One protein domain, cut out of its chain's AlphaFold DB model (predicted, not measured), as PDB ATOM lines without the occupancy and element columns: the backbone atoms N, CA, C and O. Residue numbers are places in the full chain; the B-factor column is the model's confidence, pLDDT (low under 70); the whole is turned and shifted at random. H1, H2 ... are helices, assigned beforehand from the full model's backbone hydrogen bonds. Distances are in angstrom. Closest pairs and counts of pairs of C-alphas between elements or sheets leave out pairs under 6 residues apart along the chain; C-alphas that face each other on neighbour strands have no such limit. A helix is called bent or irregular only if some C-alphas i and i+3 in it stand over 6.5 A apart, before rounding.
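This is residues 108 to 153 and 195 to 244 of the 273 residues of an uncharacterized protein of Deltaproteobacteria bacterium (UniProt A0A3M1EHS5). Two long helices, H1 and H4, lie side by side and run opposite ways as a slender two-helix body, with a helix set crosswise at each end: H2, following H1, makes a corner with the beginning of H4, and the short H5 lies across the far end of H4, by the beginning of H1. The small helix H3 sits beside H2, near the beginning of H4. The printed part has 96 residues, with five named helices in the order H1, H2, H3, H4, H5 and no named strand, and its class is all helix. It is elongated, spanning 56 by 31 by 21 A, and only just extended, close to loose, with a radius of gyration of the C-alphas of 19.0 A.

H1, residues 108 to 126, touches H4, residues 205 to 231, at a shallow tilt of 26 degrees, opposite ways; their closest C-alphas, those of Lys 115 and Ile 224, are 5.9 A apart. H2, residues 130 to 153, is apart from H1. With residues 133 to 141 alone, H2 touches residues 205 to 210 of H4, about perpendicular at 78 degrees; the closest C-alphas, of Ala 137 and Lys 206, are 5.4 A apart. H3, residues 195 to 201, touches no helix, but is close to H2 without clearly touching, the C-alphas of Arg 141 and Val 200 being the closest at 6.7 A. H5, residues 234 to 244, only just touches H1, with 3 pairs of C-alphas within 8 A, by residue 108 of H1 alone; the closest C-alphas, of Arg 108 and Met 236, are 6.2 A apart, and the lines are about perpendicular at 82 degrees. H4 and H5 are close but not clearly touching, about perpendicular at 83 degrees, with the C-alphas of Leu 231 and Arg 237 closest at 6.9 A. The helix packing is mostly crossed, but only just: 1 of 3 touching pairs is at a shallow tilt. In H1, H2, H3 and H4 every O i to N i+4 pair is within hydrogen-bond range; in H5 6 of 7 are.

H1 begins at C-alpha 108, at (-27.203, -19.885, -11.557), and measures 26.6 A from first to last C-alpha. H2 measures 34.4 A and ends at C-alpha 153, at (-33.407, -13.247, 35.140). H3 measures 9.9 A, and H4, the longest helix with 27 residues, 38.1 A. H5 measures 17.3 A, ends at C-alpha 244, at (-28.383, -29.493, -19.476), and is irregular: C-alphas 241 and 244 are 7.1 A apart.

The two C-alphas farthest apart, those of Ala 153 and Leu 241, are 58.5 A apart. Residues 154 to 194 are not printed, and C-alphas 153 and 195 are 19.7 A apart across this cut. The links H1 to H2, H3 to H4 and H4 to H5 are tight. The mean pLDDT of the printed part is 87.6, and residue 203 is under 70.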
ATOM      1  N   ARG A 108     -25.871 -20.093 -10.987       92.69
ATOM      2  CA  ARG A 108     -27.203 -19.885 -11.557       92.69
ATOM      3  C   ARG A 108     -28.267 -20.681 -10.802       92.69
ATOM      4  O   ARG A 108     -29.317 -20.125 -10.484       92.69
ATOM      5  N   ILE A 109     -28.011 -21.956 -10.506       90.06
ATOM      6  CA  ILE A 109     -28.946 -22.816  -9.763       90.06
ATOM      7  C   ILE A 109     -29.199 -22.254  -8.358       90.06
ATOM      8  O   ILE A 109     -30.352 -22.201  -7.916       90.06
ATOM      9  N   ILE A 110     -28.154 -21.777  -7.671       89.56
ATOM     10  CA  ILE A 110     -28.288 -21.116  -6.363       89.56
ATOM     11  C   ILE A 110     -29.173 -19.872  -6.477       89.56
ATOM     12  O   ILE A 110     -30.095 -19.698  -5.676       89.56
ATOM     13  N   LEU A 111     -28.919 -19.018  -7.470       90.88
ATOM     14  CA  LEU A 111     -29.677 -17.788  -7.689       90.88
ATOM     15  C   LEU A 111     -31.152 -18.069  -7.994       90.88
ATOM     16  O   LEU A 111     -32.028 -17.434  -7.408       90.88
ATOM     17  N   GLU A 112     -31.445 -19.040  -8.859       93.00
ATOM     18  CA  GLU A 112     -32.814 -19.458  -9.173       93.00
ATOM     19  C   GLU A 112     -33.531 -20.020  -7.937       93.00
ATOM     20  O   GLU A 112     -34.657 -19.619  -7.641       93.00
ATOM     21  N   THR A 113     -32.855 -20.867  -7.159       92.75
ATOM     22  CA  THR A 113     -33.401 -21.432  -5.915       92.75
ATOM     23  C   THR A 113     -33.682 -20.342  -4.881       92.75
ATOM     24  O   THR A 113     -34.738 -20.323  -4.244       92.75
ATOM     25  N   ALA A 114     -32.750 -19.404  -4.701       91.38
ATOM     26  CA  ALA A 114     -32.918 -18.279  -3.789       91.38
ATOM     27  C   ALA A 114     -34.070 -17.369  -4.227       91.38
ATOM     28  O   ALA A 114     -34.857 -16.918  -3.393       91.38
ATOM     29  N   LYS A 115     -34.196 -17.119  -5.533       94.44
ATOM     30  CA  LYS A 115     -35.289 -16.337  -6.109       94.44
ATOM     31  C   LYS A 115     -36.645 -16.986  -5.855       94.44
ATOM     32  O   LYS A 115     -37.576 -16.268  -5.498       94.44
ATOM     33  N   GLU A 116     -36.757 -18.304  -5.998       95.69
ATOM     34  CA  GLU A 116     -38.025 -18.999  -5.770       95.69
ATOM     35  C   GLU A 116     -38.434 -18.964  -4.294       95.69
ATOM     36  O   GLU A 116     -39.533 -18.522  -3.975       95.69
ATOM     37  N   LYS A 117     -37.502 -19.233  -3.371       94.38
ATOM     38  CA  LYS A 117     -37.749 -19.073  -1.924       94.38
ATOM     39  C   LYS A 117     -38.195 -17.654  -1.556       94.38
ATOM     40  O   LYS A 117     -39.060 -17.460  -0.703       94.38
ATOM     41  N   LEU A 118     -37.609 -16.636  -2.191       94.06
ATOM     42  CA  LEU A 118     -38.019 -15.245  -1.988       94.06
ATOM     43  C   LEU A 118     -39.418 -14.962  -2.551       94.06
ATOM     44  O   LEU A 118     -40.143 -14.164  -1.962       94.06
ATOM     45  N   ARG A 119     -39.814 -15.595  -3.662       96.00
ATOM     46  CA  ARG A 119     -41.169 -15.478  -4.223       96.00
ATOM     47  C   ARG A 119     -42.211 -16.143  -3.339       96.00
ATOM     48  O   ARG A 119     -43.240 -15.521  -3.091       96.00
ATOM     49  N   GLU A 120     -41.927 -17.337  -2.830       95.19
ATOM     50  CA  GLU A 120     -42.789 -18.033  -1.872       95.19
ATOM     51  C   GLU A 120     -43.008 -17.183  -0.615       95.19
ATOM     52  O   GLU A 120     -44.145 -16.946  -0.208       95.19
ATOM     53  N   GLU A 121     -41.932 -16.636  -0.041       93.19
ATOM     54  CA  GLU A 121     -42.018 -15.748   1.123       93.19
ATOM     55  C   GLU A 121     -42.775 -14.449   0.802       93.19
ATOM     56  O   GLU A 121     -43.586 -13.978   1.602       93.19
ATOM     57  N   LEU A 122     -42.552 -13.865  -0.380       94.69
ATOM     58  CA  LEU A 122     -43.278 -12.679  -0.834       94.69
ATOM     59  C   LEU A 122     -44.777 -12.960  -0.965       94.69
ATOM     60  O   LEU A 122     -45.595 -12.147  -0.530       94.69
ATOM     61  N   GLN A 123     -45.138 -14.094  -1.565       94.44
ATOM     62  CA  GLN A 123     -46.522 -14.518  -1.727       94.44
ATOM     63  C   GLN A 123     -47.168 -14.755  -0.366       94.44
ATOM     64  O   GLN A 123     -48.209 -14.162  -0.097       94.44
ATOM     65  N   ARG A 124     -46.508 -15.518   0.514       93.00
ATOM     66  CA  ARG A 124     -46.954 -15.775   1.889       93.00
ATOM     67  C   ARG A 124     -47.242 -14.477   2.638       93.00
ATOM     68  O   ARG A 124     -48.292 -14.346   3.252       93.00
ATOM     69  N   ARG A 125     -46.327 -13.503   2.584       90.94
ATOM     70  CA  ARG A 125     -46.480 -12.211   3.279       90.94
ATOM     71  C   ARG A 125     -47.588 -11.338   2.714       90.94
ATOM     72  O   ARG A 125     -48.209 -10.597   3.470       90.94
ATOM     73  N   ARG A 126     -47.815 -11.401   1.401       91.75
ATOM     74  CA  ARG A 126     -48.895 -10.670   0.721       91.75
ATOM     75  C   ARG A 126     -50.261 -11.298   0.945       91.75
ATOM     76  O   ARG A 126     -51.246 -10.573   0.961       91.75
ATOM     77  N   SER A 127     -50.318 -12.617   1.101       91.69
ATOM     78  CA  SER A 127     -51.557 -13.340   1.373       91.69
ATOM     79  C   SER A 127     -51.959 -13.314   2.846       91.69
ATOM     80  O   SER A 127     -53.024 -13.833   3.161       91.69
ATOM     81  N   MET A 128     -51.133 -12.739   3.735       90.12
ATOM     82  CA  MET A 128     -51.461 -12.650   5.156       90.12
ATOM     83  C   MET A 128     -52.750 -11.857   5.351       90.12
ATOM     84  O   MET A 128     -52.819 -10.669   5.028       90.12
ATOM     85  N   ASN A 129     -53.758 -12.509   5.914       89.94
ATOM     86  CA  ASN A 129     -54.994 -11.847   6.297       89.94
ATOM     87  C   ASN A 129     -54.853 -11.145   7.660       89.94
ATOM     88  O   ASN A 129     -53.873 -11.314   8.388       89.94
ATOM     89  N   ASP A 130     -55.859 -10.360   8.038       85.75
ATOM     90  CA  ASP A 130     -55.842  -9.586   9.282       85.75
ATOM     91  C   ASP A 130     -55.705 -10.441  10.556       85.75
ATOM     92  O   ASP A 130     -55.111  -9.990  11.542       85.75
ATOM     93  N   ALA A 131     -56.233 -11.668  10.551       86.88
ATOM     94  CA  ALA A 131     -56.122 -12.595  11.675       86.88
ATOM     95  C   ALA A 131     -54.698 -13.160  11.793       86.88
ATOM     96  O   ALA A 131     -54.155 -13.225  12.893       86.88
ATOM     97  N   GLU A 132     -54.058 -13.490  10.671       87.44
ATOM     98  CA  GLU A 132     -52.664 -13.941  10.614       87.44
ATOM     99  C   GLU A 132     -51.687 -12.827  10.992       87.44
ATOM    100  O   GLU A 132     -50.749 -13.064  11.748       87.44
ATOM    101  N   ILE A 133     -51.936 -11.597  10.533       86.75
ATOM    102  CA  ILE A 133     -51.182 -10.400  10.934       86.75
ATOM    103  C   ILE A 133     -51.268 -10.209  12.451       86.75
ATOM    104  O   ILE A 133     -50.255  -9.962  13.101       86.75
ATOM    105  N   SER A 134     -52.466 -10.347  13.022       85.38
ATOM    106  CA  SER A 134     -52.677 -10.188  14.465       85.38
ATOM    107  C   SER A 134     -52.023 -11.320  15.267       85.38
ATOM    108  O   SER A 134     -51.366 -11.062  16.272       85.38
ATOM    109  N   ALA A 135     -52.139 -12.567  14.803       88.00
ATOM    110  CA  ALA A 135     -51.522 -13.726  15.445       88.00
ATOM    111  C   ALA A 135     -49.989 -13.664  15.412       88.00
ATOM    112  O   ALA A 135     -49.332 -13.970  16.406       88.00
ATOM    113  N   GLU A 136     -49.404 -13.245  14.289       86.12
ATOM    114  CA  GLU A 136     -47.955 -13.104  14.154       86.12
ATOM    115  C   GLU A 136     -47.428 -11.916  14.973       86.12
ATOM    116  O   GLU A 136     -46.394 -12.038  15.630       86.12
ATOM    117  N   ALA A 137     -48.169 -10.805  15.028       85.12
ATOM    118  CA  ALA A 137     -47.848  -9.682  15.907       85.12
ATOM    119  C   ALA A 137     -47.816 -10.105  17.388       85.12
ATOM    120  O   ALA A 137     -46.872  -9.766  18.104       85.12
ATOM    121  N   GLU A 138     -48.791 -10.898  17.839       86.25
ATOM    122  CA  GLU A 138     -48.815 -11.427  19.209       86.25
ATOM    123  C   GLU A 138     -47.698 -12.450  19.466       86.25
ATOM    124  O   GLU A 138     -47.074 -12.426  20.527       86.25
ATOM    125  N   ARG A 139     -47.349 -13.297  18.487       86.81
ATOM    126  CA  ARG A 139     -46.175 -14.187  18.597       86.81
ATOM    127  C   ARG A 139     -44.875 -13.405  18.749       86.81
ATOM    128  O   ARG A 139     -44.058 -13.744  19.606       86.81
ATOM    129  N   GLN A 140     -44.673 -12.357  17.950       84.56
ATOM    130  CA  GLN A 140     -43.476 -11.516  18.037       84.56
ATOM    131  C   GLN A 140     -43.415 -10.747  19.355       84.56
ATOM    132  O   GLN A 140     -42.347 -10.663  19.970       84.56
ATOM    133  N   ARG A 141     -44.561 -10.252  19.830       83.94
ATOM    134  CA  ARG A 141     -44.691  -9.645  21.153       83.94
ATOM    135  C   ARG A 141     -44.315 -10.630  22.257       83.94
ATOM    136  O   ARG A 141     -43.477 -10.303  23.092       83.94
ATOM    137  N   ALA A 142     -44.885 -11.835  22.242       84.75
ATOM    138  CA  ALA A 142     -44.615 -12.871  23.235       84.75
ATOM    139  C   ALA A 142     -43.142 -13.311  23.225       84.75
ATOM    140  O   ALA A 142     -42.533 -13.454  24.282       84.75
ATOM    141  N   SER A 143     -42.544 -13.465  22.040       85.62
ATOM    142  CA  SER A 143     -41.119 -13.784  21.888       85.62
ATOM    143  C   SER A 143     -40.219 -12.672  22.441       85.62
ATOM    144  O   SER A 143     -39.276 -12.946  23.187       85.62
ATOM    145  N   THR A 144     -40.547 -11.414  22.141       81.25
ATOM    146  CA  THR A 144     -39.825 -10.239  22.647       81.25
ATOM    147  C   THR A 144     -39.929 -10.128  24.169       81.25
ATOM    148  O   THR A 144     -38.928  -9.903  24.847       81.25
ATOM    149  N   GLU A 145     -41.121 -10.346  24.729       83.19
ATOM    150  CA  GLU A 145     -41.336 -10.348  26.176       83.19
ATOM    151  C   GLU A 145     -40.564 -11.491  26.850       83.19
ATOM    152  O   GLU A 145     -39.867 -11.267  27.838       83.19
ATOM    153  N   ALA A 146     -40.591 -12.699  26.281       83.62
ATOM    154  CA  ALA A 146     -39.815 -13.830  26.785       83.62
ATOM    155  C   ALA A 146     -38.306 -13.531  26.801       83.62
ATOM    156  O   ALA A 146     -37.620 -13.841  27.778       83.62
ATOM    157  N   TRP A 147     -37.787 -12.876  25.759       80.44
ATOM    158  CA  TRP A 147     -36.397 -12.429  25.711       80.44
ATOM    159  C   TRP A 147     -36.079 -11.393  26.802       80.44
ATOM    160  O   TRP A 147     -35.067 -11.525  27.499       80.44
ATOM    161  N   PHE A 148     -36.969 -10.422  27.043       79.12
ATOM    162  CA  PHE A 148     -36.811  -9.474  28.149       79.12
ATOM    163  C   PHE A 148     -36.783 -10.154  29.519       79.12
ATOM    164  O   PHE A 148     -35.959  -9.792  30.363       79.12
ATOM    165  N   GLN A 149     -37.645 -11.147  29.746       80.31
ATOM    166  CA  GLN A 149     -37.670 -11.900  31.001       80.31
ATOM    167  C   GLN A 149     -36.386 -12.715  31.199       80.31
ATOM    168  O   GLN A 149     -35.837 -12.736  32.302       80.31
ATOM    169  N   GLN A 150     -35.838 -13.310  30.134       79.69
ATOM    170  CA  GLN A 150     -34.546 -14.001  30.194       79.69
ATOM    171  C   GLN A 150     -33.392 -13.059  30.550       79.69
ATOM    172  O   GLN A 150     -32.523 -13.434  31.338       79.69
ATOM    173  N   ILE A 151     -33.370 -11.842  29.995       74.38
ATOM    174  CA  ILE A 151     -32.347 -10.850  30.346       74.38
ATOM    175  C   ILE A 151     -32.491 -10.445  31.810       74.38
ATOM    176  O   ILE A 151     -31.513 -10.540  32.547       74.38
ATOM    177  N   LYS A 152     -33.706 -10.098  32.258       72.94
ATOM    178  CA  LYS A 152     -33.972  -9.743  33.661       72.94
ATOM    179  C   LYS A 152     -33.538 -10.842  34.631       72.94
ATOM    180  O   LYS A 152     -32.916 -10.538  35.642       72.94
ATOM    181  N   ALA A 153     -33.819 -12.108  34.319       74.44
ATOM    182  CA  ALA A 153     -33.407 -13.247  35.140       74.44
ATOM    183  C   ALA A 153     -31.878 -13.411  35.210       74.44
ATOM    184  O   ALA A 153     -31.350 -13.790  36.251       74.44
ATOM    185  N   PRO A 195     -36.536   1.528  24.231       75.69
ATOM    186  CA  PRO A 195     -37.429   1.766  23.094       75.69
ATOM    187  C   PRO A 195     -38.246   0.528  22.704       75.69
ATOM    188  O   PRO A 195     -39.388   0.628  22.257       75.69
ATOM    189  N   MET A 196     -37.675  -0.668  22.871       73.25
ATOM    190  CA  MET A 196     -38.352  -1.920  22.548       73.25
ATOM    191  C   MET A 196     -39.383  -2.314  23.623       73.25
ATOM    192  O   MET A 196     -40.462  -2.787  23.269       73.25
ATOM    193  N   ARG A 197     -39.140  -2.027  24.913       74.88
ATOM    194  CA  ARG A 197     -40.146  -2.162  25.988       74.88
ATOM    195  C   ARG A 197     -41.283  -1.156  25.847       74.88
ATOM    196  O   ARG A 197     -42.435  -1.524  26.047       74.88
ATOM    197  N   GLU A 198     -40.986   0.082  25.467       78.00
ATOM    198  CA  GLU A 198     -42.001   1.106  25.189       78.00
ATOM    199  C   GLU A 198     -42.907   0.686  24.024       78.00
ATOM    200  O   GLU A 198     -44.132   0.781  24.122       78.00
ATOM    201  N   LYS A 199     -42.333   0.103  22.961       72.50
ATOM    202  CA  LYS A 199     -43.111  -0.524  21.882       72.50
ATOM    203  C   LYS A 199     -43.984  -1.670  22.395       72.50
ATOM    204  O   LYS A 199     -45.158  -1.726  22.027       72.50
ATOM    205  N   VAL A 200     -43.466  -2.524  23.285       70.19
ATOM    206  CA  VAL A 200     -44.256  -3.595  23.921       70.19
ATOM    207  C   VAL A 200     -45.416  -3.072  24.759       70.19
ATOM    208  O   VAL A 200     -46.520  -3.615  24.672       70.19
ATOM    209  N   ALA A 201     -45.195  -2.000  25.511       72.06
ATOM    210  CA  ALA A 201     -46.210  -1.378  26.350       72.06
ATOM    211  C   ALA A 201     -47.278  -0.616  25.545       72.06
ATOM    212  O   ALA A 201     -48.414  -0.508  25.995       72.06
ATOM    213  N   SER A 202     -46.944  -0.121  24.346       75.12
ATOM    214  CA  SER A 202     -47.830   0.733  23.537       75.12
ATOM    215  C   SER A 202     -49.114   0.059  23.034       75.12
ATOM    216  O   SER A 202     -50.028   0.753  22.593       75.12
ATOM    217  N   GLY A 203     -49.179  -1.278  23.035       69.31
ATOM    218  CA  GLY A 203     -50.317  -2.042  22.511       69.31
ATOM    219  C   GLY A 203     -50.480  -2.006  20.984       69.31
ATOM    220  O   GLY A 203     -51.313  -2.735  20.458       69.31
ATOM    221  N   LYS A 204     -49.661  -1.232  20.255       78.69
ATOM    222  CA  LYS A 204     -49.726  -1.050  18.788       78.69
ATOM    223  C   LYS A 204     -48.853  -2.048  18.017       78.69
ATOM    224  O   LYS A 204     -48.142  -1.700  17.067       78.69
ATOM    225  N   TRP A 205     -48.824  -3.298  18.480       80.75
ATOM    226  CA  TRP A 205     -47.990  -4.343  17.874       80.75
ATOM    227  C   TRP A 205     -48.494  -4.755  16.495       80.75
ATOM    228  O   TRP A 205     -47.675  -5.033  15.622       80.75
ATOM    229  N   LYS A 206     -49.815  -4.734  16.277       81.81
ATOM    230  CA  LYS A 206     -50.410  -5.035  14.973       81.81
ATOM    231  C   LYS A 206     -49.952  -4.023  13.922       81.81
ATOM    232  O   LYS A 206     -49.443  -4.426  12.882       81.81
ATOM    233  N   GLU A 207     -50.044  -2.725  14.207       84.31
ATOM    234  CA  GLU A 207     -49.614  -1.659  13.294       84.31
ATOM    235  C   GLU A 207     -48.098  -1.685  13.068       84.31
ATOM    236  O   GLU A 207     -47.625  -1.530  11.942       84.31
ATOM    237  N   THR A 208     -47.323  -1.941  14.127       83.50
ATOM    238  CA  THR A 208     -45.861  -2.089  14.035       83.50
ATOM    239  C   THR A 208     -45.480  -3.270  13.141       83.50
ATOM    240  O   THR A 208     -44.593  -3.154  12.292       83.50
ATOM    241  N   PHE A 209     -46.170  -4.403  13.289       85.81
ATOM    242  CA  PHE A 209     -45.961  -5.573  12.444       85.81
ATOM    243  C   PHE A 209     -46.405  -5.315  11.002       85.81
ATOM    244  O   PHE A 209     -45.684  -5.691  10.086       85.81
ATOM    245  N   GLN A 210     -47.524  -4.622  10.772       86.75
ATOM    246  CA  GLN A 210     -47.966  -4.238   9.426       86.75
ATOM    247  C   GLN A 210     -46.912  -3.384   8.704       86.75
ATOM    248  O   GLN A 210     -46.569  -3.678   7.558       86.75
ATOM    249  N   GLN A 211     -46.342  -2.380   9.378       87.69
ATOM    250  CA  GLN A 211     -45.265  -1.550   8.823       87.69
ATOM    251  C   GLN A 211     -43.994  -2.362   8.546       87.69
ATOM    252  O   GLN A 211     -43.395  -2.240   7.477       87.69
ATOM    253  N   SER A 212     -43.603  -3.233   9.480       85.44
ATOM    254  CA  SER A 212     -42.454  -4.131   9.317       85.44
ATOM    255  C   SER A 212     -42.655  -5.121   8.164       85.44
ATOM    256  O   SER A 212     -41.748  -5.347   7.364       85.44
ATOM    257  N   ASN A 213     -43.864  -5.668   8.019       88.25
ATOM    258  CA  ASN A 213     -44.210  -6.576   6.932       88.25
ATOM    259  C   ASN A 213     -44.173  -5.860   5.576       88.25
ATOM    260  O   ASN A 213     -43.626  -6.413   4.625       88.25
ATOM    261  N   ALA A 214     -44.674  -4.623   5.492       89.50
ATOM    262  CA  ALA A 214     -44.577  -3.801   4.286       89.50
ATOM    263  C   ALA A 214     -43.113  -3.524   3.898       89.50
ATOM    264  O   ALA A 214     -42.719  -3.790   2.762       89.50
ATOM    265  N   ALA A 215     -42.276  -3.104   4.854       89.56
ATOM    266  CA  ALA A 215     -40.847  -2.892   4.616       89.56
ATOM    267  C   ALA A 215     -40.135  -4.183   4.172       89.56
ATOM    268  O   ALA A 215     -39.309  -4.177   3.259       89.56
ATOM    269  N   ARG A 216     -40.490  -5.324   4.776       89.81
ATOM    270  CA  ARG A 216     -39.937  -6.630   4.404       89.81
ATOM    271  C   ARG A 216     -40.358  -7.060   2.997       89.81
ATOM    272  O   ARG A 216     -39.542  -7.628   2.275       89.81
ATOM    273  N   ILE A 217     -41.600  -6.787   2.596       93.44
ATOM    274  CA  ILE A 217     -42.089  -7.017   1.230       93.44
ATOM    275  C   ILE A 217     -41.244  -6.223   0.225       93.44
ATOM    276  O   ILE A 217     -40.769  -6.804  -0.752       93.44
ATOM    277  N   GLU A 218     -40.996  -4.937   0.481       93.94
ATOM    278  CA  GLU A 218     -40.165  -4.093  -0.387       93.94
ATOM    279  C   GLU A 218     -38.718  -4.600  -0.481       93.94
ATOM    280  O   GLU A 218     -38.155  -4.682  -1.578       93.94
ATOM    281  N   GLU A 219     -38.126  -5.009   0.645       93.44
ATOM    282  CA  GLU A 219     -36.783  -5.596   0.685       93.44
ATOM    283  C   GLU A 219     -36.701  -6.870  -0.170       93.44
ATOM    284  O   GLU A 219     -35.785  -7.024  -0.984       93.44
ATOM    285  N   ILE A 220     -37.677  -7.775  -0.027       92.88
ATOM    286  CA  ILE A 220     -37.744  -9.017  -0.804       92.88
ATOM    287  C   ILE A 220     -37.863  -8.706  -2.301       92.88
ATOM    288  O   ILE A 220     -37.135  -9.286  -3.107       92.88
ATOM    289  N   GLN A 221     -38.711  -7.752  -2.689       94.94
ATOM    290  CA  GLN A 221     -38.824  -7.319  -4.085       94.94
ATOM    291  C   GLN A 221     -37.516  -6.719  -4.618       94.94
ATOM    292  O   GLN A 221     -37.140  -6.968  -5.765       94.94
ATOM    293  N   GLY A 222     -36.808  -5.930  -3.806       94.25
ATOM    294  CA  GLY A 222     -35.476  -5.418  -4.136       94.25
ATOM    295  C   GLY A 222     -34.471  -6.541  -4.394       94.25
ATOM    296  O   GLY A 222     -33.772  -6.525  -5.407       94.25
ATOM    297  N   ARG A 223     -34.450  -7.559  -3.526       93.38
ATOM    298  CA  ARG A 223     -33.594  -8.744  -3.681       93.38
ATOM    299  C   ARG A 223     -33.922  -9.546  -4.937       93.38
ATOM    300  O   ARG A 223     -33.000  -9.888  -5.669       93.38
ATOM    301  N   ILE A 224     -35.204  -9.790  -5.220       93.94
ATOM    302  CA  ILE A 224     -35.635 -10.480  -6.447       93.94
ATOM    303  C   ILE A 224     -35.147  -9.720  -7.685       93.94
ATOM    304  O   ILE A 224     -34.518 -10.325  -8.544       93.94
ATOM    305  N   ARG A 225     -35.330  -8.390  -7.740       95.31
ATOM    306  CA  ARG A 225     -34.840  -7.563  -8.861       95.31
ATOM    307  C   ARG A 225     -33.325  -7.640  -9.042       95.31
ATOM    308  O   ARG A 225     -32.844  -7.676 -10.170       95.31
ATOM    309  N   LYS A 226     -32.566  -7.680  -7.943       93.31
ATOM    310  CA  LYS A 226     -31.109  -7.852  -7.997       93.31
ATOM    311  C   LYS A 226     -30.727  -9.218  -8.572       93.31
ATOM    312  O   LYS A 226     -29.841  -9.282  -9.418       93.31
ATOM    313  N   ILE A 227     -31.397 -10.285  -8.137       93.69
ATOM    314  CA  ILE A 227     -31.170 -11.631  -8.675       93.69
ATOM    315  C   ILE A 227     -31.564 -11.690 -10.154       93.69
ATOM    316  O   ILE A 227     -30.828 -12.258 -10.951       93.69
ATOM    317  N   ASP A 228     -32.673 -11.061 -10.548       93.75
ATOM    318  CA  ASP A 228     -33.079 -10.968 -11.954       93.75
ATOM    319  C   ASP A 228     -32.003 -10.298 -12.808       93.75
ATOM    320  O   ASP A 228     -31.619 -10.843 -13.841       93.75
ATOM    321  N   ALA A 229     -31.448  -9.174 -12.348       91.56
ATOM    322  CA  ALA A 229     -30.343  -8.514 -13.036       91.56
ATOM    323  C   ALA A 229     -29.121  -9.441 -13.177       91.56
ATOM    324  O   ALA A 229     -28.542  -9.531 -14.259       91.56
ATOM    325  N   GLN A 230     -28.766 -10.188 -12.126       90.75
ATOM    326  CA  GLN A 230     -27.671 -11.164 -12.183       90.75
ATOM    327  C   GLN A 230     -27.953 -12.287 -13.186       90.75
ATOM    328  O   GLN A 230     -27.116 -12.568 -14.034       90.75
ATOM    329  N   LEU A 231     -29.151 -12.876 -13.165       91.94
ATOM    330  CA  LEU A 231     -29.541 -13.954 -14.080       91.94
ATOM    331  C   LEU A 231     -29.568 -13.528 -15.557       91.94
ATOM    332  O   LEU A 231     -29.520 -14.393 -16.436       91.94
ATOM    333  N   THR A 232     -29.646 -12.222 -15.837       91.94
ATOM    334  CA  THR A 232     -29.562 -11.658 -17.195       91.94
ATOM    335  C   THR A 232     -28.139 -11.371 -17.676       91.94
ATOM    336  O   THR A 232     -27.960 -11.033 -18.852       91.94
ATOM    337  N   SER A 233     -27.119 -11.525 -16.823       91.50
ATOM    338  CA  SER A 233     -25.728 -11.314 -17.232       91.50
ATOM    339  C   SER A 233     -25.337 -12.266 -18.379       91.50
ATOM    340  O   SER A 233     -25.934 -13.339 -18.528       91.50
ATOM    341  N   PRO A 234     -24.375 -11.895 -19.244       91.25
ATOM    342  CA  PRO A 234     -23.887 -12.776 -20.307       91.25
ATOM    343  C   PRO A 234     -23.459 -14.157 -19.792       91.25
ATOM    344  O   PRO A 234     -23.816 -15.174 -20.382       91.25
ATOM    345  N   GLU A 235     -22.772 -14.195 -18.653       89.94
ATOM    346  CA  GLU A 235     -22.274 -15.413 -18.015       89.94
ATOM    347  C   GLU A 235     -23.426 -16.309 -17.561       89.94
ATOM    348  O   GLU A 235     -23.416 -17.508 -17.823       89.94
ATOM    349  N   MET A 236     -24.457 -15.724 -16.943       92.81
ATOM    350  CA  MET A 236     -25.629 -16.467 -16.482       92.81
ATOM    351  C   MET A 236     -26.520 -16.924 -17.636       92.81
ATOM    352  O   MET A 236     -27.158 -17.975 -17.540       92.81
ATOM    353  N   ARG A 237     -26.562 -16.175 -18.745       92.12
ATOM    354  CA  ARG A 237     -27.215 -16.623 -19.983       92.12
ATOM    355  C   ARG A 237     -26.479 -17.808 -20.598       92.12
ATOM    356  O   ARG A 237     -27.133 -18.778 -20.967       92.12
ATOM    357  N   GLN A 238     -25.148 -17.775 -20.636       92.75
ATOM    358  CA  GLN A 238     -24.355 -18.918 -21.086       92.75
ATOM    359  C   GLN A 238     -24.533 -20.126 -20.157       92.75
ATOM    360  O   GLN A 238     -24.748 -21.236 -20.631       92.75
ATOM    361  N   ALA A 239     -24.555 -19.910 -18.841       92.44
ATOM    362  CA  ALA A 239     -24.825 -20.960 -17.865       92.44
ATOM    363  C   ALA A 239     -26.200 -21.619 -18.070       92.44
ATOM    364  O   ALA A 239     -26.357 -22.812 -17.839       92.44
ATOM    365  N   ALA A 240     -27.208 -20.877 -18.545       92.56
ATOM    366  CA  ALA A 240     -28.501 -21.466 -18.894       92.56
ATOM    367  C   ALA A 240     -28.394 -22.461 -20.064       92.56
ATOM    368  O   ALA A 240     -29.074 -23.483 -20.047       92.56
ATOM    369  N   LEU A 241     -27.540 -22.165 -21.050       93.31
ATOM    370  CA  LEU A 241     -27.273 -23.041 -22.194       93.31
ATOM    371  C   LEU A 241     -26.429 -24.259 -21.800       93.31
ATOM    372  O   LEU A 241     -26.652 -25.345 -22.322       93.31
ATOM    373  N   ASP A 242     -25.490 -24.083 -20.870       93.12
ATOM    374  CA  ASP A 242     -24.574 -25.136 -20.413       93.12
ATOM    375  C   ASP A 242     -25.220 -26.097 -19.403       93.12
ATOM    376  O   ASP A 242     -24.782 -27.239 -19.254       93.12
ATOM    377  N   ARG A 243     -26.278 -25.650 -18.717       92.44
ATOM    378  CA  ARG A 243     -26.943 -26.391 -17.640       92.44
ATOM    379  C   ARG A 243     -27.344 -27.828 -18.002       92.44
ATOM    380  O   ARG A 243     -27.089 -28.687 -17.163       92.44
ATOM    381  N   PRO A 244     -27.963 -28.128 -19.162       92.75
ATOM    382  CA  PRO A 244     -28.383 -29.493 -19.476       92.75
ATOM    383  C   PRO A 244     -27.206 -30.467 -19.531       92.75
ATOM    384  O   PRO A 244     -27.258 -31.503 -18.882       92.75
TER     385      PRO A 244